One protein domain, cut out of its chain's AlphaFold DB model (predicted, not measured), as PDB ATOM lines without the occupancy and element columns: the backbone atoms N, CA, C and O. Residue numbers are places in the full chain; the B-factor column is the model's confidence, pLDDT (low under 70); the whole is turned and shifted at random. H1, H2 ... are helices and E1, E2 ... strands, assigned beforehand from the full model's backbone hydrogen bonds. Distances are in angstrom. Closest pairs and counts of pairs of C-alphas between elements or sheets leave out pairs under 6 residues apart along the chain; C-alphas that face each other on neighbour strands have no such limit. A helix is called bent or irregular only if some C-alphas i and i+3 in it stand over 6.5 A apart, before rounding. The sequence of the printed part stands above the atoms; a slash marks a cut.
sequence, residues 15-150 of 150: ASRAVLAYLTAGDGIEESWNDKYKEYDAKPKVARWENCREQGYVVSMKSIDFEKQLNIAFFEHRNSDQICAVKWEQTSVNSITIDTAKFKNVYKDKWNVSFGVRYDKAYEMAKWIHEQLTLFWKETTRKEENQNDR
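What this domain is: This is residues 15 to 150 of the 150 residues of an uncharacterized protein of marine sediment metagenome (UniProt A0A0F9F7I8). One strongly twisted sheet of five antiparallel strands has two helices over one face, while the long link of residues 90 to 114 loops past the other face. The short H1 and the long H2 meet near their first residues and spread from there as a V; the far end of H2 runs on past the body, where residues 145 to 150 stick out. The printed part has 136 residues, with two named helices and five named strands in the order H1 E1 E2 E3 E4 E5 H2; the sheet's order is E1 E2 E3 E4 E5, and the class is mixed, helices and strands. The whole is compact, with a radius of gyration of the C-alphas of 15.4 A, but elongated in outline, with spans of 50 by 31 by 21 A.

Where its parts are: The sheet holds E1, residues 45 to 51, 19.5 A long; E2, residues 54 to 62, 24.8 A; E3, residues 69 to 76, 23.4 A; E4, residues 82 to 89, 23.3 A; and E5, residues 115 to 118, 10.8 A. E1 begins at C-alpha 45, (108.597, 125.383, 220.017). H1, residues 15 to 25, spans 15.4 A from C-alpha 15 at (116.558, 111.190, 209.827). H2, residues 119 to 148, spans 44.7 A and ends at C-alpha 148, (117.685, 142.992, 239.128). H2 is irregular: C-alphas 120 and 123 are 8.3 A apart.

How they stand to each other: The five strands form a meander, each strand the antiparallel neighbour of the one before, and each successive two form a hairpin. N 47 and O 58 join E1 to E2 within hydrogen-bond range at 2.9 A, N 59 and O 72 join E2 to E3 at 2.9 A, N 73 and O 86 join E3 to E4 at 2.9 A, and N 83 and O 117 join E4 to E5 at 2.8 A. E1 and E5, the edge strands, are apart. H2 is on the sheet at a height of 7.4 A, over E4 and along the strands, at 7 degrees to E4 on the local plane; the closest C-alphas of H2 and E4 are those of Tyr 119 and Gln 82, 5.2 A apart. H1 is on the same face at a height of 9.0 A, along the strands, at 11 degrees to E3 on the local plane. It lies over E3, on which 6 of its 11 C-alphas fall, and only just not over E2, on which 2 fall. H1 touches H2, which meets it with residues 119 to 130 alone, at a steep tilt of 49 degrees, the same way; their closest C-alphas, of Val 19 and Ala 122, are 4.9 A apart. Every O i to N i+4 pair is within hydrogen-bond range in H1, and 23 of 26 are in H2.

The domain as a whole: The C-alphas farthest apart, of Asn 79 and Arg 150, are 51.5 A apart. The printed part has no cut and ends at the chain's last residue. The links H1 to E1 and E4 to E5 are long; in the former, residues 33 to 34 pair with 39 to 40, antiparallel. Mean pLDDT of the printed part is 87.2, and residues 27 and 143 to 150 are under 70.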
ATOM      1  N   ALA A  15     115.454 110.806 208.956       90.88
ATOM      2  CA  ALA A  15     116.558 111.190 209.827       90.88
ATOM      3  C   ALA A  15     116.201 112.419 210.681       90.88
ATOM      4  O   ALA A  15     116.292 112.364 211.906       90.88
ATOM      5  N   SER A  16     115.691 113.495 210.071       91.06
ATOM      6  CA  SER A  16     115.209 114.671 210.810       91.06
ATOM      7  C   SER A  16     114.034 114.327 211.729       91.06
ATOM      8  O   SER A  16     113.960 114.807 212.857       91.06
ATOM      9  N   ARG A  17     113.135 113.437 211.304       91.69
ATOM     10  CA  ARG A  17     112.038 112.954 212.157       91.69
ATOM     11  C   ARG A  17     112.536 112.184 213.377       91.69
ATOM     12  O   ARG A  17     111.990 112.355 214.463       91.69
ATOM     13  N   ALA A  18     113.591 111.387 213.224       92.06
ATOM     14  CA  ALA A  18     114.232 110.699 214.338       92.06
ATOM     15  C   ALA A  18     114.862 111.689 215.328       92.06
ATOM     16  O   ALA A  18     114.701 111.515 216.532       92.06
ATOM     17  N   VAL A  19     115.505 112.763 214.846       93.00
ATOM     18  CA  VAL A  19     116.017 113.842 215.717       93.00
ATOM     19  C   VAL A  19     114.886 114.445 216.551       93.00
ATOM     20  O   VAL A  19     115.018 114.566 217.766       93.00
ATOM     21  N   LEU A  20     113.755 114.772 215.919       92.31
ATOM     22  CA  LEU A  20     112.591 115.319 216.620       92.31
ATOM     23  C   LEU A  20     112.012 114.329 217.646       92.31
ATOM     24  O   LEU A  20     111.640 114.731 218.747       92.31
ATOM     25  N   ALA A  21     111.972 113.037 217.318       90.88
ATOM     26  CA  ALA A  21     111.541 111.998 218.250       90.88
ATOM     27  C   ALA A  21     112.460 111.919 219.483       90.88
ATOM     28  O   ALA A  21     111.968 111.874 220.606       90.88
ATOM     29  N   TYR A  22     113.784 111.983 219.300       92.38
ATOM     30  CA  TYR A  22     114.725 112.032 220.427       92.38
ATOM     31  C   TYR A  22     114.566 113.296 221.277       92.38
ATOM     32  O   TYR A  22     114.645 113.213 222.497       92.38
ATOM     33  N   LEU A  23     114.317 114.453 220.654       89.50
ATOM     34  CA  LEU A  23     114.085 115.707 221.377       89.50
ATOM     35  C   LEU A  23     112.790 115.685 222.194       89.50
ATOM     36  O   LEU A  23     112.761 116.208 223.298       89.50
ATOM     37  N   THR A  24     111.726 115.092 221.653       86.62
ATOM     38  CA  THR A  24     110.419 115.003 222.328       86.62
ATOM     39  C   THR A  24     110.373 113.928 223.409       86.62
ATOM     40  O   THR A  24     109.583 114.046 224.337       86.62
ATOM     41  N   ALA A  25     111.212 112.898 223.298       82.00
ATOM     42  CA  ALA A  25     111.385 111.880 224.330       82.00
ATOM     43  C   ALA A  25     112.273 112.336 225.502       82.00
ATOM     44  O   ALA A  25     112.300 111.654 226.521       82.00
ATOM     45  N   GLY A  26     113.020 113.434 225.357       73.75
ATOM     46  CA  GLY A  26     113.811 114.008 226.445       73.75
ATOM     47  C   GLY A  26     112.944 114.809 227.418       73.75
ATOM     48  O   GLY A  26     112.059 115.552 226.992       73.75
ATOM     49  N   ASP A  27     113.224 114.682 228.715       67.19
ATOM     50  CA  ASP A  27     112.570 115.465 229.764       67.19
ATOM     51  C   ASP A  27     113.053 116.921 229.706       67.19
ATOM     52  O   ASP A  27     114.141 117.254 230.165       67.19
ATOM     53  N   GLY A  28     112.247 117.783 229.075       77.69
ATOM     54  CA  GLY A  28     112.354 119.244 229.151       77.69
ATOM     55  C   GLY A  28     113.768 119.822 229.012       77.69
ATOM     56  O   GLY A  28     114.595 119.331 228.252       77.69
ATOM     57  N   ILE A  29     114.026 120.926 229.711       84.19
ATOM     58  CA  ILE A  29     115.375 121.437 229.989       84.19
ATOM     59  C   ILE A  29     115.462 121.507 231.505       84.19
ATOM     60  O   ILE A  29     114.817 122.367 232.105       84.19
ATOM     61  N   GLU A  30     116.229 120.608 232.114       81.94
ATOM     62  CA  GLU A  30     116.287 120.428 233.572       81.94
ATOM     63  C   GLU A  30     116.542 121.732 234.337       81.94
ATOM     64  O   GLU A  30     115.890 122.024 235.338       81.94
ATOM     65  N   GLU A  31     117.416 122.590 233.817       81.38
ATOM     66  CA  GLU A  31     117.765 123.862 234.459       81.38
ATOM     67  C   GLU A  31     116.670 124.935 234.381       81.38
ATOM     68  O   GLU A  31     116.841 126.031 234.910       81.38
ATOM     69  N   SER A  32     115.555 124.633 233.723       83.94
ATOM     70  CA  SER A  32     114.367 125.485 233.671       83.94
ATOM     71  C   SER A  32     113.231 125.005 234.571       83.94
ATOM     72  O   SER A  32     112.129 125.548 234.494       83.94
ATOM     73  N   TRP A  33     113.468 123.983 235.399       85.75
ATOM     74  CA  TRP A  33     112.460 123.462 236.314       85.75
ATOM     75  C   TRP A  33     112.043 124.509 237.353       85.75
ATOM     76  O   TRP A  33     112.854 124.988 238.149       85.75
ATOM     77  N   ASN A  34     110.748 124.819 237.381       84.81
ATOM     78  CA  ASN A  34     110.157 125.744 238.329       84.81
ATOM     79  C   ASN A  34     109.446 124.980 239.451       84.81
ATOM     80  O   ASN A  34     108.346 124.449 239.274       84.81
ATOM     81  N   ASP A  35     110.038 124.965 240.647       85.75
ATOM     82  CA  ASP A  35     109.483 124.208 241.775       85.75
ATOM     83  C   ASP A  35     108.127 124.747 242.272       85.75
ATOM     84  O   ASP A  35     107.337 123.999 242.854       85.75
ATOM     85  N   LYS A  36     107.816 126.023 242.009       87.94
ATOM     86  CA  LYS A  36     106.553 126.650 242.423       87.94
ATOM     87  C   LYS A  36     105.379 126.197 241.559       87.94
ATOM     88  O   LYS A  36     104.305 125.923 242.093       87.94
ATOM     89  N   TYR A  37     105.577 126.135 240.244       84.69
ATOM     90  CA  TYR A  37     104.529 125.767 239.284       84.69
ATOM     91  C   TYR A  37     104.605 124.300 238.837       84.69
ATOM     92  O   TYR A  37     103.691 123.832 238.165       84.69
ATOM     93  N   LYS A  38     105.648 123.568 239.261       87.19
ATOM     94  CA  LYS A  38     105.922 122.168 238.890       87.19
ATOM     95  C   LYS A  38     105.939 121.964 237.371       87.19
ATOM     96  O   LYS A  38     105.452 120.955 236.866       87.19
ATOM     97  N   GLU A  39     106.483 122.941 236.653       86.06
ATOM     98  CA  GLU A  39     106.647 122.899 235.202       86.06
ATOM     99  C   GLU A  39     108.007 123.460 234.779       86.06
ATOM    100  O   GLU A  39     108.663 124.171 235.540       86.06
ATOM    101  N   TYR A  40     108.431 123.133 233.558       85.75
ATOM    102  CA  TYR A  40     109.609 123.727 232.933       85.75
ATOM    103  C   TYR A  40     109.238 125.072 232.296       85.75
ATOM    104  O   TYR A  40     108.357 125.135 231.429       85.75
ATOM    105  N   ASP A  41     109.930 126.140 232.691       86.88
ATOM    106  CA  ASP A  41     109.719 127.481 232.137       86.88
ATOM    107  C   ASP A  41     110.270 127.591 230.705       86.88
ATOM    108  O   ASP A  41     109.723 128.317 229.865       86.88
ATOM    109  N   ALA A  42     111.312 126.819 230.383       87.19
ATOM    110  CA  ALA A  42     111.837 126.746 229.032       87.19
ATOM    111  C   ALA A  42     110.928 125.864 228.174       87.19
ATOM    112  O   ALA A  42     110.881 124.643 228.319       87.19
ATOM    113  N   LYS A  43     110.210 126.496 227.243       87.31
ATOM    114  CA  LYS A  43     109.247 125.825 226.357       87.31
ATOM    115  C   LYS A  43     109.700 125.942 224.896       87.31
ATOM    116  O   LYS A  43     109.244 126.857 224.196       87.31
ATOM    117  N   PRO A  44     110.606 125.060 224.415       90.50
ATOM    118  CA  PRO A  44     110.973 125.004 223.006       90.50
ATOM    119  C   PRO A  44     109.741 124.776 222.127       90.50
ATOM    120  O   PRO A  44     108.882 123.947 222.424       90.50
ATOM    121  N   LYS A  45     109.655 125.512 221.022       90.75
ATOM    122  CA  LYS A  45     108.597 125.383 220.017       90.75
ATOM    123  C   LYS A  45     109.180 124.845 218.726       90.75
ATOM    124  O   LYS A  45     110.307 125.181 218.375       90.75
ATOM    125  N   VAL A  46     108.396 124.049 218.009       91.50
ATOM    126  CA  VAL A  46     108.815 123.418 216.755       91.50
ATOM    127  C   VAL A  46     108.007 123.973 215.590       91.50
ATOM    128  O   VAL A  46     106.804 124.202 215.703       91.50
ATOM    129  N   ALA A  47     108.678 124.173 214.463       91.00
ATOM    130  CA  ALA A  47     108.090 124.556 213.190       91.00
ATOM    131  C   ALA A  47     108.721 123.759 212.042       91.00
ATOM    132  O   ALA A  47     109.773 123.136 212.202       91.00
ATOM    133  N   ARG A  48     108.085 123.780 210.870       90.75
ATOM    134  CA  ARG A  48     108.620 123.151 209.658       90.75
ATOM    135  C   ARG A  48     109.772 123.973 209.081       90.75
ATOM    136  O   ARG A  48     109.676 125.194 208.959       90.75
ATOM    137  N   TRP A  49     110.830 123.276 208.682       88.75
ATOM    138  CA  TRP A  49     111.867 123.803 207.807       88.75
ATOM    139  C   TRP A  49     111.709 123.162 206.445       88.75
ATOM    140  O   TRP A  49     111.957 121.971 206.286       88.75
ATOM    141  N   GLU A  50     111.273 123.941 205.474       85.31
ATOM    142  CA  GLU A  50     111.015 123.419 204.148       85.31
ATOM    143  C   GLU A  50     111.428 124.447 203.110       85.31
ATOM    144  O   GLU A  50     110.928 125.569 203.086       85.31
ATOM    145  N   ASN A  51     112.324 124.028 202.228       79.50
ATOM    146  CA  ASN A  51     112.380 124.538 200.873       79.50
ATOM    147  C   ASN A  51     112.268 123.340 199.920       79.50
ATOM    148  O   ASN A  51     112.422 122.191 200.327       79.50
ATOM    149  N   CYS A  52     112.045 123.584 198.630       76.81
ATOM    150  CA  CYS A  52     111.907 122.520 197.622       76.81
ATOM    151  C   CYS A  52     113.101 121.531 197.540       76.81
ATOM    152  O   CYS A  52     113.064 120.607 196.732       76.81
ATOM    153  N   ARG A  53     114.184 121.735 198.302       78.06
ATOM    154  CA  ARG A  53     115.401 120.912 198.342       78.06
ATOM    155  C   ARG A  53     115.775 120.392 199.736       78.06
ATOM    156  O   ARG A  53     116.509 119.415 199.812       78.06
ATOM    157  N   GLU A  54     115.327 121.033 200.809       86.00
ATOM    158  CA  GLU A  54     115.717 120.775 202.197       86.00
ATOM    159  C   GLU A  54     114.453 120.676 203.038       86.00
ATOM    160  O   GLU A  54     113.616 121.576 203.033       86.00
ATOM    161  N   GLN A  55     114.329 119.572 203.764       89.12
ATOM    162  CA  GLN A  55     113.135 119.234 204.524       89.12
ATOM    163  C   GLN A  55     113.548 118.829 205.938       89.12
ATOM    164  O   GLN A  55     114.379 117.940 206.124       89.12
ATOM    165  N   GLY A  56     112.974 119.478 206.943       92.75
ATOM    166  CA  GLY A  56     113.370 119.316 208.335       92.75
ATOM    167  C   GLY A  56     112.526 120.170 209.272       92.75
ATOM    168  O   GLY A  56     111.354 120.440 209.003       92.75
ATOM    169  N   TYR A  57     113.123 120.619 210.371       94.62
ATOM    170  CA  TYR A  57     112.420 121.408 211.382       94.62
ATOM    171  C   TYR A  57     113.261 122.572 211.880       94.62
ATOM    172  O   TYR A  57     114.484 122.575 211.759       94.62
ATOM    173  N   VAL A  58     112.586 123.543 212.483       94.31
ATOM    174  CA  VAL A  58     113.187 124.575 213.323       94.31
ATOM    175  C   VAL A  58     112.687 124.399 214.743       94.31
ATOM    176  O   VAL A  58     111.483 124.291 214.969       94.31
ATOM    177  N   VAL A  59     113.616 124.407 215.693       94.25
ATOM    178  CA  VAL A  59     113.329 124.518 217.122       94.25
ATOM    179  C   VAL A  59     113.687 125.928 217.565       94.25
ATOM    180  O   VAL A  59     114.794 126.407 217.316       94.25
ATOM    181  N   SER A  60     112.743 126.589 218.222       94.12
ATOM    182  CA  SER A  60     112.885 127.954 218.713       94.12
ATOM    183  C   SER A  60     112.642 128.010 220.212       94.12
ATOM    184  O   SER A  60     111.669 127.439 220.703       94.12
ATOM    185  N   MET A  61     113.468 128.759 220.934       93.00
ATOM    186  CA  MET A  61     113.279 129.006 222.361       93.00
ATOM    187  C   MET A  61     113.507 130.476 222.676       93.00
ATOM    188  O   MET A  61     114.484 131.066 222.220       93.00
ATOM    189  N   LYS A  62     112.581 131.063 223.436       92.06
ATOM    190  CA  LYS A  62     112.682 132.443 223.914       92.06
ATOM    191  C   LYS A  62     113.350 132.472 225.283       92.06
ATOM    192  O   LYS A  62     113.234 131.511 226.039       92.06
ATOM    193  N   SER A  63     114.049 133.561 225.568       91.38
ATOM    194  CA  SER A  63     114.493 133.889 226.921       91.38
ATOM    195  C   SER A  63     113.303 134.247 227.815       91.38
ATOM    196  O   SER A  63     112.207 134.517 227.317       91.38
ATOM    197  N   ILE A  64     113.532 134.254 229.130       86.56
ATOM    198  CA  ILE A  64     112.522 134.569 230.156       86.56
ATOM    199  C   ILE A  64     111.943 135.979 229.957       86.56
ATOM    200  O   ILE A  64     110.732 136.171 230.023       86.56
ATOM    201  N   ASP A  65     112.798 136.945 229.619       85.12
ATOM    202  CA  ASP A  65     112.447 138.341 229.314       85.12
ATOM    203  C   ASP A  65     111.810 138.542 227.920       85.12
ATOM    204  O   ASP A  65     111.393 139.645 227.569       85.12
ATOM    205  N   PHE A  66     111.729 137.483 227.106       85.56
ATOM    206  CA  PHE A  66     111.286 137.495 225.708       85.56
ATOM    207  C   PHE A  66     112.091 138.398 224.754       85.56
ATOM    208  O   PHE A  66     111.707 138.531 223.584       85.56
ATOM    209  N   GLU A  67     113.212 138.978 225.189       88.62
ATOM    210  CA  GLU A  67     114.039 139.855 224.354       88.62
ATOM    211  C   GLU A  67     114.821 139.063 223.305       88.62
ATOM    212  O   GLU A  67     115.019 139.516 222.169       88.62
ATOM    213  N   LYS A  68     115.245 137.849 223.671       92.62
ATOM    214  CA  LYS A  68     116.065 136.976 222.838       92.62
ATOM    215  C   LYS A  68     115.325 135.712 222.463       92.62
ATOM    216  O   LYS A  68     114.468 135.194 223.174       92.62
ATOM    217  N   GLN A  69     115.711 135.179 221.316       93.81
ATOM    218  CA  GLN A  69     115.198 133.916 220.831       93.81
ATOM    219  C   GLN A  69     116.287 133.190 220.058       93.81
ATOM    220  O   GLN A  69     116.780 133.695 219.043       93.81
ATOM    221  N   LEU A  70     116.626 131.995 220.533       95.12
ATOM    222  CA  LEU A  70     117.475 131.061 219.816       95.12
ATOM    223  C   LEU A  70     116.629 130.273 218.821       95.12
ATOM    224  O   LEU A  70     115.548 129.796 219.163       95.12
ATOM    225  N   ASN A  71     117.142 130.112 217.607       95.62
ATOM    226  CA  ASN A  71     116.544 129.290 216.566       95.62
ATOM    227  C   ASN A  71     117.585 128.307 216.043       95.62
ATOM    228  O   ASN A  71     118.722 128.690 215.748       95.62
ATOM    229  N   ILE A  72     117.186 127.045 215.925       96.06
ATOM    230  CA  ILE A  72     118.015 125.979 215.381       96.06
ATOM    231  C   ILE A  72     117.207 125.248 214.315       96.06
ATOM    232  O   ILE A  72     116.267 124.524 214.638       96.06
ATOM    233  N   ALA A  73     117.575 125.436 213.049       94.94
ATOM    234  CA  ALA A  73     117.088 124.594 211.963       94.94
ATOM    235  C   ALA A  73     117.923 123.322 211.907       94.94
ATOM    236  O   ALA A  73     119.143 123.406 212.028       94.94
ATOM    237  N   PHE A  74     117.295 122.175 211.666       94.81
ATOM    238  CA  PHE A  74     117.991 120.943 211.321       94.81
ATOM    239  C   PHE A  74     117.271 120.201 210.194       94.81
ATOM    240  O   PHE A  74     116.045 120.063 210.191       94.81
ATOM    241  N   PHE A  75     118.041 119.737 209.219       93.38
ATOM    242  CA  PHE A  75     117.551 119.163 207.967       93.38
ATOM    243  C   PHE A  75     118.625 118.267 207.349       93.38
ATOM    244  O   PHE A  75     119.810 118.380 207.670       93.38
ATOM    245  N   GLU A  76     118.219 117.366 206.466       90.94
ATOM    246  CA  GLU A  76     119.160 116.570 205.679       90.94
ATOM    247  C   GLU A  76     119.801 117.416 204.577       90.94
ATOM    248  O   GLU A  76     119.138 118.198 203.888       90.94
ATOM    249  N   HIS A  77     121.114 117.285 204.430       87.75
ATOM    250  CA  HIS A  77     121.876 118.062 203.475       87.75
ATOM    251  C   HIS A  77     121.571 117.616 202.040       87.75
ATOM    252  O   HIS A  77     121.693 116.457 201.668       87.75
ATOM    253  N   ARG A  78     121.276 118.580 201.169       79.69
ATOM    254  CA  ARG A  78     120.965 118.376 199.739       79.69
ATOM    255  C   ARG A  78     121.974 117.551 198.926       79.69
ATOM    256  O   ARG A  78     121.661 117.120 197.821       79.69
ATOM    257  N   ASN A  79     123.213 117.436 199.397       83.69
ATOM    258  CA  ASN A  79     124.328 116.855 198.649       83.69
ATOM    259  C   ASN A  79     125.066 115.746 199.429       83.69
ATOM    260  O   ASN A  79     126.103 115.281 198.957       83.69
ATOM    261  N   SER A  80     124.602 115.375 200.624       83.94
ATOM    262  CA  SER A  80     125.202 114.307 201.432       83.94
ATOM    263  C   SER A  80     124.174 113.720 202.392       83.94
ATOM    264  O   SER A  80     123.260 114.417 202.811       83.94
ATOM    265  N   ASP A  81     124.388 112.483 202.834       85.44
ATOM    266  CA  ASP A  81     123.521 111.808 203.815       85.44
ATOM    267  C   ASP A  81     123.779 112.315 205.252       85.44
ATOM    268  O   ASP A  81     123.864 111.553 206.220       85.44
ATOM    269  N   GLN A  82     124.039 113.612 205.404       92.56
ATOM    270  CA  GLN A  82     124.307 114.249 206.686       92.56
ATOM    271  C   GLN A  82     123.087 115.034 207.145       92.56
ATOM    272  O   GLN A  82     122.430 115.708 206.358       92.56
ATOM    273  N   ILE A  83     122.827 114.996 208.446       94.31
ATOM    274  CA  ILE A  83     121.910 115.919 209.104       94.31
ATOM    275  C   ILE A  83     122.730 117.152 209.463       94.31
ATOM    276  O   ILE A  83     123.694 117.062 210.226       94.31
ATOM    277  N   CYS A  84     122.347 118.298 208.925       94.56
ATOM    278  CA  CYS A  84     122.955 119.584 209.222       94.56
ATOM    279  C   CYS A  84     122.078 120.370 210.187       94.56
ATOM    280  O   CYS A  84     120.856 120.246 210.158       94.56
ATOM    281  N   ALA A  85     122.708 121.214 211.001       95.12
ATOM    282  CA  ALA A  85     122.021 122.200 211.811       95.12
ATOM    283  C   ALA A  85     122.586 123.602 211.608       95.12
ATOM    284  O   ALA A  85     123.795 123.803 211.481       95.12
ATOM    285  N   VAL A  86     121.696 124.587 211.623       94.38
ATOM    286  CA  VAL A  86     122.009 126.012 211.525       94.38
ATOM    287  C   VAL A  86     121.452 126.685 212.767       94.38
ATOM    288  O   VAL A  86     120.254 126.599 213.024       94.38
ATOM    289  N   LYS A  87     122.311 127.359 213.531       95.56
ATOM    290  CA  LYS A  87     121.949 128.071 214.761       95.56
ATOM    291  C   LYS A  87     122.050 129.578 214.556       95.56
ATOM    292  O   LYS A  87     123.083 130.068 214.102       95.56
ATOM    293  N   TRP A  88     121.013 130.322 214.935       94.88
ATOM    294  CA  TRP A  88     121.026 131.786 214.919       94.88
ATOM    295  C   TRP A  88     120.072 132.390 215.946       94.88
ATOM    296  O   TRP A  88     119.137 131.747 216.418       94.88
ATOM    297  N   GLU A  89     120.287 133.665 216.258       94.12
ATOM    298  CA  GLU A  89     119.394 134.444 217.111       94.12
ATOM    299  C   GLU A  89     118.520 135.380 216.275       94.12
ATOM    300  O   GLU A  89     119.014 136.181 215.472       94.12
ATOM    301  N   GLN A  90     117.210 135.284 216.483       93.25
ATOM    302  CA  GLN A  90     116.210 136.154 215.873       93.25
ATOM    303  C   GLN A  90     114.907 136.062 216.659       93.25
ATOM    304  O   GLN A  90     114.306 134.991 216.740       93.25
ATOM    305  N   THR A  91     114.424 137.203 217.137       91.31
ATOM    306  CA  THR A  91     113.119 137.312 217.789       91.31
ATOM    307  C   THR A  91     112.004 137.369 216.749       91.31
ATOM    308  O   THR A  91     112.080 138.120 215.771       91.31
ATOM    309  N   SER A  92     110.963 136.565 216.952       88.56
ATOM    310  CA  SER A  92     109.750 136.583 216.138       88.56
ATOM    311  C   SER A  92     108.529 136.230 216.985       88.56
ATOM    312  O   SER A  92     108.605 135.505 217.981       88.56
ATOM    313  N   VAL A  93     107.374 136.764 216.599       83.88
ATOM    314  CA  VAL A  93     106.084 136.331 217.152       83.88
ATOM    315  C   VAL A  93     105.665 135.010 216.508       83.88
ATOM    316  O   VAL A  93     105.212 134.103 217.201       83.88
ATOM    317  N   ASN A  94     105.883 134.894 215.197       84.75
ATOM    318  CA  ASN A  94     105.528 133.724 214.406       84.75
ATOM    319  C   ASN A  94     106.648 132.686 214.407       84.75
ATOM    320  O   ASN A  94     107.826 133.021 214.576       84.75
ATOM    321  N   SER A  95     106.265 131.437 214.149       79.81
ATOM    322  CA  SER A  95     107.188 130.343 213.870       79.81
ATOM    323  C   SER A  95     108.200 130.736 212.800       79.81
ATOM    324  O   SER A  95     107.838 131.284 211.760       79.81
ATOM    325  N   ILE A  96     109.470 130.456 213.072       89.75
ATOM    326  CA  ILE A  96     110.552 130.725 212.136       89.75
ATOM    327  C   ILE A  96     110.573 129.629 211.068       89.75
ATOM    328  O   ILE A  96     110.538 128.439 211.371       89.75
ATOM    329  N   THR A  97     110.644 130.061 209.816       86.19
ATOM    330  CA  THR A  97     110.750 129.239 208.606       86.19
ATOM    331  C   THR A  97     111.947 129.715 207.793       86.19
ATOM    332  O   THR A  97     112.532 130.755 208.102       86.19
ATOM    333  N   ILE A  98     112.307 128.997 206.729       85.56
ATOM    334  CA  ILE A  98     113.417 129.421 205.872       85.56
ATOM    335  C   ILE A  98     113.184 130.798 205.233       85.56
ATOM    336  O   ILE A  98     114.109 131.601 205.175       85.56
ATOM    337  N   ASP A  99     111.945 131.112 204.847       84.38
ATOM    338  CA  ASP A  99     111.594 132.391 204.211       84.38
ATOM    339  C   ASP A  99     111.648 133.575 205.182       84.38
ATOM    340  O   ASP A  99     111.827 134.726 204.783       84.38
ATOM    341  N   THR A 100     111.473 133.305 206.478       88.62
ATOM    342  CA  THR A 100     111.450 134.329 207.531       88.62
ATOM    343  C   THR A 100     112.770 134.417 208.298       88.62
ATOM    344  O   THR A 100     112.954 135.333 209.109       88.62
ATOM    345  N   ALA A 101     113.700 133.492 208.043       89.19
ATOM    346  CA  ALA A 101     114.993 133.418 208.699       89.19
ATOM    347  C   ALA A 101     115.917 134.565 208.261       89.19
ATOM    348  O   ALA A 101     116.233 134.764 207.090       89.19
ATOM    349  N   LYS A 102     116.414 135.312 209.245       90.00
ATOM    350  CA  LYS A 102     117.407 136.377 209.098       90.00
ATOM    351  C   LYS A 102     118.748 135.846 209.577       90.00
ATOM    352  O   LYS A 102     119.206 136.172 210.670       90.00
ATOM    353  N   PHE A 103     119.384 135.035 208.739       82.44
ATOM    354  CA  PHE A 103     120.611 134.322 209.095       82.44
ATOM    355  C   PHE A 103     121.809 135.223 209.427       82.44
ATOM    356  O   PHE A 103     122.775 134.758 210.028       82.44
ATOM    357  N   LYS A 104     121.761 136.516 209.075       82.12
ATOM    358  CA  LYS A 104     122.868 137.473 209.232       82.12
ATOM    359  C   LYS A 104     124.172 136.916 208.635       82.12
ATOM    360  O   LYS A 104     124.419 137.089 207.448       82.12
ATOM    361  N   ASN A 105     124.996 136.255 209.454       79.00
ATOM    362  CA  ASN A 105     126.296 135.702 209.080       79.00
ATOM    363  C   ASN A 105     126.366 134.167 209.008       79.00
ATOM    364  O   ASN A 105     127.393 133.654 208.560       79.00
ATOM    365  N   VAL A 106     125.328 133.441 209.425       81.50
ATOM    366  CA  VAL A 106     125.278 131.977 209.276       81.50
ATOM    367  C   VAL A 106     124.615 131.600 207.951       81.50
ATOM    368  O   VAL A 106     123.990 132.448 207.319       81.50
ATOM    369  N   TYR A 107     124.785 130.355 207.501       83.81
ATOM    370  CA  TYR A 107     124.096 129.820 206.319       83.81
ATOM    371  C   TYR A 107     124.250 130.649 205.032       83.81
ATOM    372  O   TYR A 107     123.336 130.757 204.218       83.81
ATOM    373  N   LYS A 108     125.432 131.255 204.839       84.06
ATOM    374  CA  LYS A 108     125.772 132.004 203.609       84.06
ATOM    375  C   LYS A 108     125.846 131.100 202.379       84.06
ATOM    376  O   LYS A 108     125.611 131.543 201.260       84.06
ATOM    377  N   ASP A 109     126.193 129.841 202.606       83.19
ATOM    378  CA  ASP A 109     126.204 128.778 201.619       83.19
ATOM    379  C   ASP A 109     125.820 127.452 202.293       83.19
ATOM    380  O   ASP A 109     125.708 127.368 203.518       83.19
ATOM    381  N   LYS A 110     125.629 126.411 201.477       77.25
ATOM    382  CA  LYS A 110     125.176 125.083 201.922       77.25
ATOM    383  C   LYS A 110     126.124 124.379 202.907       77.25
ATOM    384  O   LYS A 110     125.694 123.460 203.589       77.25
ATOM    385  N   TRP A 111     127.393 124.782 202.965       81.25
ATOM    386  CA  TRP A 111     128.399 124.203 203.859       81.25
ATOM    387  C   TRP A 111     128.582 125.020 205.140       81.25
ATOM    388  O   TRP A 111     129.170 124.528 206.102       81.25
ATOM    389  N   ASN A 112     128.065 126.250 205.178       85.31
ATOM    390  CA  ASN A 112     128.078 127.111 206.353       85.31
ATOM    391  C   ASN A 112     126.981 126.698 207.349       85.31
ATOM    392  O   ASN A 112     125.971 127.385 207.537       85.31
ATOM    393  N   VAL A 113     127.196 125.542 207.970       90.12
ATOM    394  CA  VAL A 113     126.340 124.950 208.999       90.12
ATOM    395  C   VAL A 113     127.023 125.047 210.365       90.12
ATOM    396  O   VAL A 113     128.246 125.091 210.466       90.12
ATOM    397  N   SER A 114     126.236 125.104 211.437       93.06
ATOM    398  CA  SER A 114     126.745 125.198 212.813       93.06
ATOM    399  C   SER A 114     127.183 123.847 213.374       93.06
ATOM    400  O   SER A 114     128.062 123.797 214.229       93.06
ATOM    401  N   PHE A 115     126.551 122.767 212.915       95.69
ATOM    402  CA  PHE A 115     126.851 121.399 213.319       95.69
ATOM    403  C   PHE A 115     126.370 120.420 212.244       95.69
ATOM    404  O   PHE A 115     125.454 120.731 211.479       95.69
ATOM    405  N   GLY A 116     126.985 119.241 212.169       94.69
ATOM    406  CA  GLY A 116     126.623 118.223 211.192       94.69
ATOM    407  C   GLY A 116     127.005 116.826 211.658       94.69
ATOM    408  O   GLY A 116     128.093 116.623 212.193       94.69
ATOM    409  N   VAL A 117     126.112 115.864 211.441       96.06
ATOM    410  CA  VAL A 117     126.324 114.443 211.755       96.06
ATOM    411  C   VAL A 117     125.836 113.574 210.604       96.06
ATOM    412  O   VAL A 117     125.115 114.040 209.725       96.06
ATOM    413  N   ARG A 118     126.210 112.296 210.584       94.38
ATOM    414  CA  ARG A 118     125.664 111.336 209.614       94.38
ATOM    415  C   ARG A 118     124.194 111.012 209.914       94.38
ATOM    416  O   ARG A 118     123.758 111.121 211.058       94.38
ATOM    417  N   TYR A 119     123.445 110.577 208.902       89.38
ATOM    418  CA  TYR A 119     122.023 110.222 209.015       89.38
ATOM    419  C   TYR A 119     121.704 109.196 210.119       89.38
ATOM    420  O   TYR A 119     120.635 109.255 210.724       89.38
ATOM    421  N   ASP A 120     122.626 108.280 210.419       92.00
ATOM    422  CA  ASP A 120     122.496 107.243 211.451       92.00
ATOM    423  C   ASP A 120     122.782 107.758 212.871       92.00
ATOM    424  O   ASP A 120     122.651 107.022 213.849       92.00
ATOM    425  N   LYS A 121     123.146 109.038 213.004       95.31
ATOM    426  CA  LYS A 121     123.518 109.695 214.262       95.31
ATOM    427  C   LYS A 121     122.506 110.751 214.705       95.31
ATOM    428  O   LYS A 121     122.866 111.726 215.360       95.31
ATOM    429  N   ALA A 122     121.222 110.543 214.408       94.31
ATOM    430  CA  ALA A 122     120.138 111.452 214.800       94.31
ATOM    431  C   ALA A 122     120.122 111.784 216.309       94.31
ATOM    432  O   ALA A 122     119.881 112.929 216.686       94.31
ATOM    433  N   TYR A 123     120.452 110.819 217.174       94.56
ATOM    434  CA  TYR A 123     120.600 111.052 218.615       94.56
ATOM    435  C   TYR A 123     121.684 112.094 218.946       94.56
ATOM    436  O   TYR A 123     121.479 112.937 219.813       94.56
ATOM    437  N   GLU A 124     122.823 112.079 218.247       96.56
ATOM    438  CA  GLU A 124     123.915 113.033 218.486       96.56
ATOM    439  C   GLU A 124     123.499 114.457 218.086       96.56
ATOM    440  O   GLU A 124     123.816 115.413 218.791       96.56
ATOM    441  N   MET A 125     122.714 114.597 217.010       96.50
ATOM    442  CA  MET A 125     122.096 115.873 216.636       96.50
ATOM    443  C   MET A 125     121.101 116.354 217.699       96.50
ATOM    444  O   MET A 125     121.161 117.511 218.108       96.50
ATOM    445  N   ALA A 126     120.215 115.477 218.179       95.38
ATOM    446  CA  ALA A 126     119.255 115.822 219.229       95.38
ATOM    447  C   ALA A 126     119.962 116.263 220.521       95.38
ATOM    448  O   ALA A 126     119.616 117.295 221.093       95.38
ATOM    449  N   LYS A 127     121.007 115.532 220.927       95.19
ATOM    450  CA  LYS A 127     121.843 115.875 222.080       95.19
ATOM    451  C   LYS A 127     122.480 117.255 221.919       95.19
ATOM    452  O   LYS A 127     122.379 118.076 222.824       95.19
ATOM    453  N   TRP A 128     123.078 117.534 220.760       96.69
ATOM    454  CA  TRP A 128     123.674 118.840 220.488       96.69
ATOM    455  C   TRP A 128     122.635 119.969 220.551       96.69
ATOM    456  O   TRP A 128     122.886 120.987 221.191       96.69
ATOM    457  N   ILE A 129     121.453 119.787 219.947       96.12
ATOM    458  CA  ILE A 129     120.358 120.771 220.005       96.12
ATOM    459  C   ILE A 129     119.958 121.044 221.458       96.12
ATOM    460  O   ILE A 129     119.866 122.207 221.851       96.12
ATOM    461  N   HIS A 130     119.759 119.992 222.254       94.50
ATOM    462  CA  HIS A 130     119.413 120.116 223.667       94.50
ATOM    463  C   HIS A 130     120.490 120.894 224.441       94.50
ATOM    464  O   HIS A 130     120.170 121.876 225.105       94.50
ATOM    465  N   GLU A 131     121.773 120.561 224.259       94.94
ATOM    466  CA  GLU A 131     122.891 121.299 224.867       94.94
ATOM    467  C   GLU A 131     122.883 122.791 224.489       94.94
ATOM    468  O   GLU A 131     123.094 123.647 225.348       94.94
ATOM    469  N   GLN A 132     122.607 123.134 223.224       96.38
ATOM    470  CA  GLN A 132     122.532 124.536 222.796       96.38
ATOM    471  C   GLN A 132     121.365 125.290 223.447       96.38
ATOM    472  O   GLN A 132     121.526 126.458 223.809       96.38
ATOM    473  N   LEU A 133     120.209 124.640 223.600       94.25
ATOM    474  CA  LEU A 133     119.060 125.224 224.287       94.25
ATOM    475  C   LEU A 133     119.378 125.437 225.773       94.25
ATOM    476  O   LEU A 133     119.209 126.548 226.272       94.25
ATOM    477  N   THR A 134     119.930 124.431 226.452       93.62
ATOM    478  CA  THR A 134     120.362 124.532 227.853       93.62
ATOM    479  C   THR A 134     121.356 125.673 228.074       93.62
ATOM    480  O   THR A 134     121.221 126.442 229.028       93.62
ATOM    481  N   LEU A 135     122.350 125.820 227.191       94.12
ATOM    482  CA  LEU A 135     123.317 126.918 227.266       94.12
ATOM    483  C   LEU A 135     122.634 128.280 227.115       94.12
ATOM    484  O   LEU A 135     122.859 129.169 227.936       94.12
ATOM    485  N   PHE A 136     121.756 128.430 226.122       94.31
ATOM    486  CA  PHE A 136     121.008 129.668 225.915       94.31
ATOM    487  C   PHE A 136     120.115 130.023 227.112       94.31
ATOM    488  O   PHE A 136     120.071 131.186 227.519       94.31
ATOM    489  N   TRP A 137     119.451 129.032 227.714       92.25
ATOM    490  CA  TRP A 137     118.658 129.238 228.925       92.25
ATOM    491  C   TRP A 137     119.526 129.785 230.065       92.25
ATOM    492  O   TRP A 137     119.300 130.894 230.540       92.25
ATOM    493  N   LYS A 138     120.615 129.084 230.407       91.44
ATOM    494  CA  LYS A 138     121.549 129.501 231.471       91.44
ATOM    495  C   LYS A 138     122.112 130.906 231.260       91.44
ATOM    496  O   LYS A 138     122.249 131.672 232.212       91.44
ATOM    497  N   GLU A 139     122.486 131.242 230.028       90.69
ATOM    498  CA  GLU A 139     123.064 132.547 229.703       90.69
ATOM    499  C   GLU A 139     122.069 133.700 229.826       90.69
ATOM    500  O   GLU A 139     122.475 134.828 230.120       90.69
ATOM    501  N   THR A 140     120.789 133.440 229.566       89.38
ATOM    502  CA  THR A 140     119.744 134.466 229.611       89.38
ATOM    503  C   THR A 140     119.209 134.652 231.027       89.38
ATOM    504  O   THR A 140     119.126 135.795 231.467       89.38
ATOM    505  N   THR A 141     119.031 133.574 231.797       85.12
ATOM    506  CA  THR A 141     118.661 133.652 233.223       85.12
ATOM    507  C   THR A 141     119.711 134.395 234.057       85.12
ATOM    508  O   THR A 141     119.379 135.300 234.815       85.12
ATOM    509  N   ARG A 142     121.010 134.113 233.866       76.25
ATOM    510  CA  ARG A 142     122.080 134.818 234.605       76.25
ATOM    511  C   ARG A 142     122.119 136.323 234.339       76.25
ATOM    512  O   ARG A 142     122.620 137.084 235.162       76.25
ATOM    513  N   LYS A 143     121.690 136.773 233.157       66.19
ATOM    514  CA  LYS A 143     121.690 138.205 232.820       66.19
ATOM    515  C   LYS A 143     120.561 138.947 233.522       66.19
ATOM    516  O   LYS A 143     120.782 140.085 233.921       66.19
ATOM    517  N   GLU A 144     119.426 138.286 233.711       60.81
ATOM    518  CA  GLU A 144     118.287 138.810 234.464       60.81
ATOM    519  C   GLU A 144     118.645 139.028 235.943       60.81
ATOM    520  O   GLU A 144     118.438 140.120 236.469       60.81
ATOM    521  N   GLU A 145     119.287 138.047 236.589       64.56
ATOM    522  CA  GLU A 145     119.739 138.165 237.988       64.56
ATOM    523  C   GLU A 145     120.657 139.386 238.189       64.56
ATOM    524  O   GLU A 145     120.441 140.201 239.079       64.56
ATOM    525  N   ASN A 146     121.621 139.589 237.286       62.84
ATOM    526  CA  ASN A 146     122.555 140.718 237.357       62.84
ATOM    527  C   ASN A 146     121.931 142.088 237.017       62.84
ATOM    528  O   ASN A 146     122.551 143.120 237.290       62.84
ATOM    529  N   GLN A 147     120.766 142.121 236.362       58.09
ATOM    530  CA  GLN A 147     120.024 143.355 236.085       58.09
ATOM    531  C   GLN A 147     119.077 143.732 237.226       58.09
ATOM    532  O   GLN A 147     118.874 144.922 237.440       58.09
ATOM    533  N   ASN A 148     118.552 142.753 237.970       58.84
ATOM    534  CA  ASN A 148     117.685 142.992 239.128       58.84
ATOM    535  C   ASN A 148     118.448 143.455 240.389       58.84
ATOM    536  O   ASN A 148     117.832 144.012 241.294       58.84
ATOM    537  N   ASP A 149     119.772 143.273 240.434       54.00
ATOM    538  CA  ASP A 149     120.657 143.723 241.525       54.00
ATOM    539  C   ASP A 149     121.226 145.155 241.333       54.00
ATOM    540  O   ASP A 149     122.144 145.566 242.052       54.00
ATOM    541  N   ARG A 150     120.726 145.924 240.354       43.03
ATOM    542  CA  ARG A 150     121.126 147.320 240.079       43.03
ATOM    543  C   ARG A 150     119.961 148.287 240.215       43.03
ATOM    544  O   ARG A 150     120.242 149.437 240.620       43.03
TER     545      ARG A 150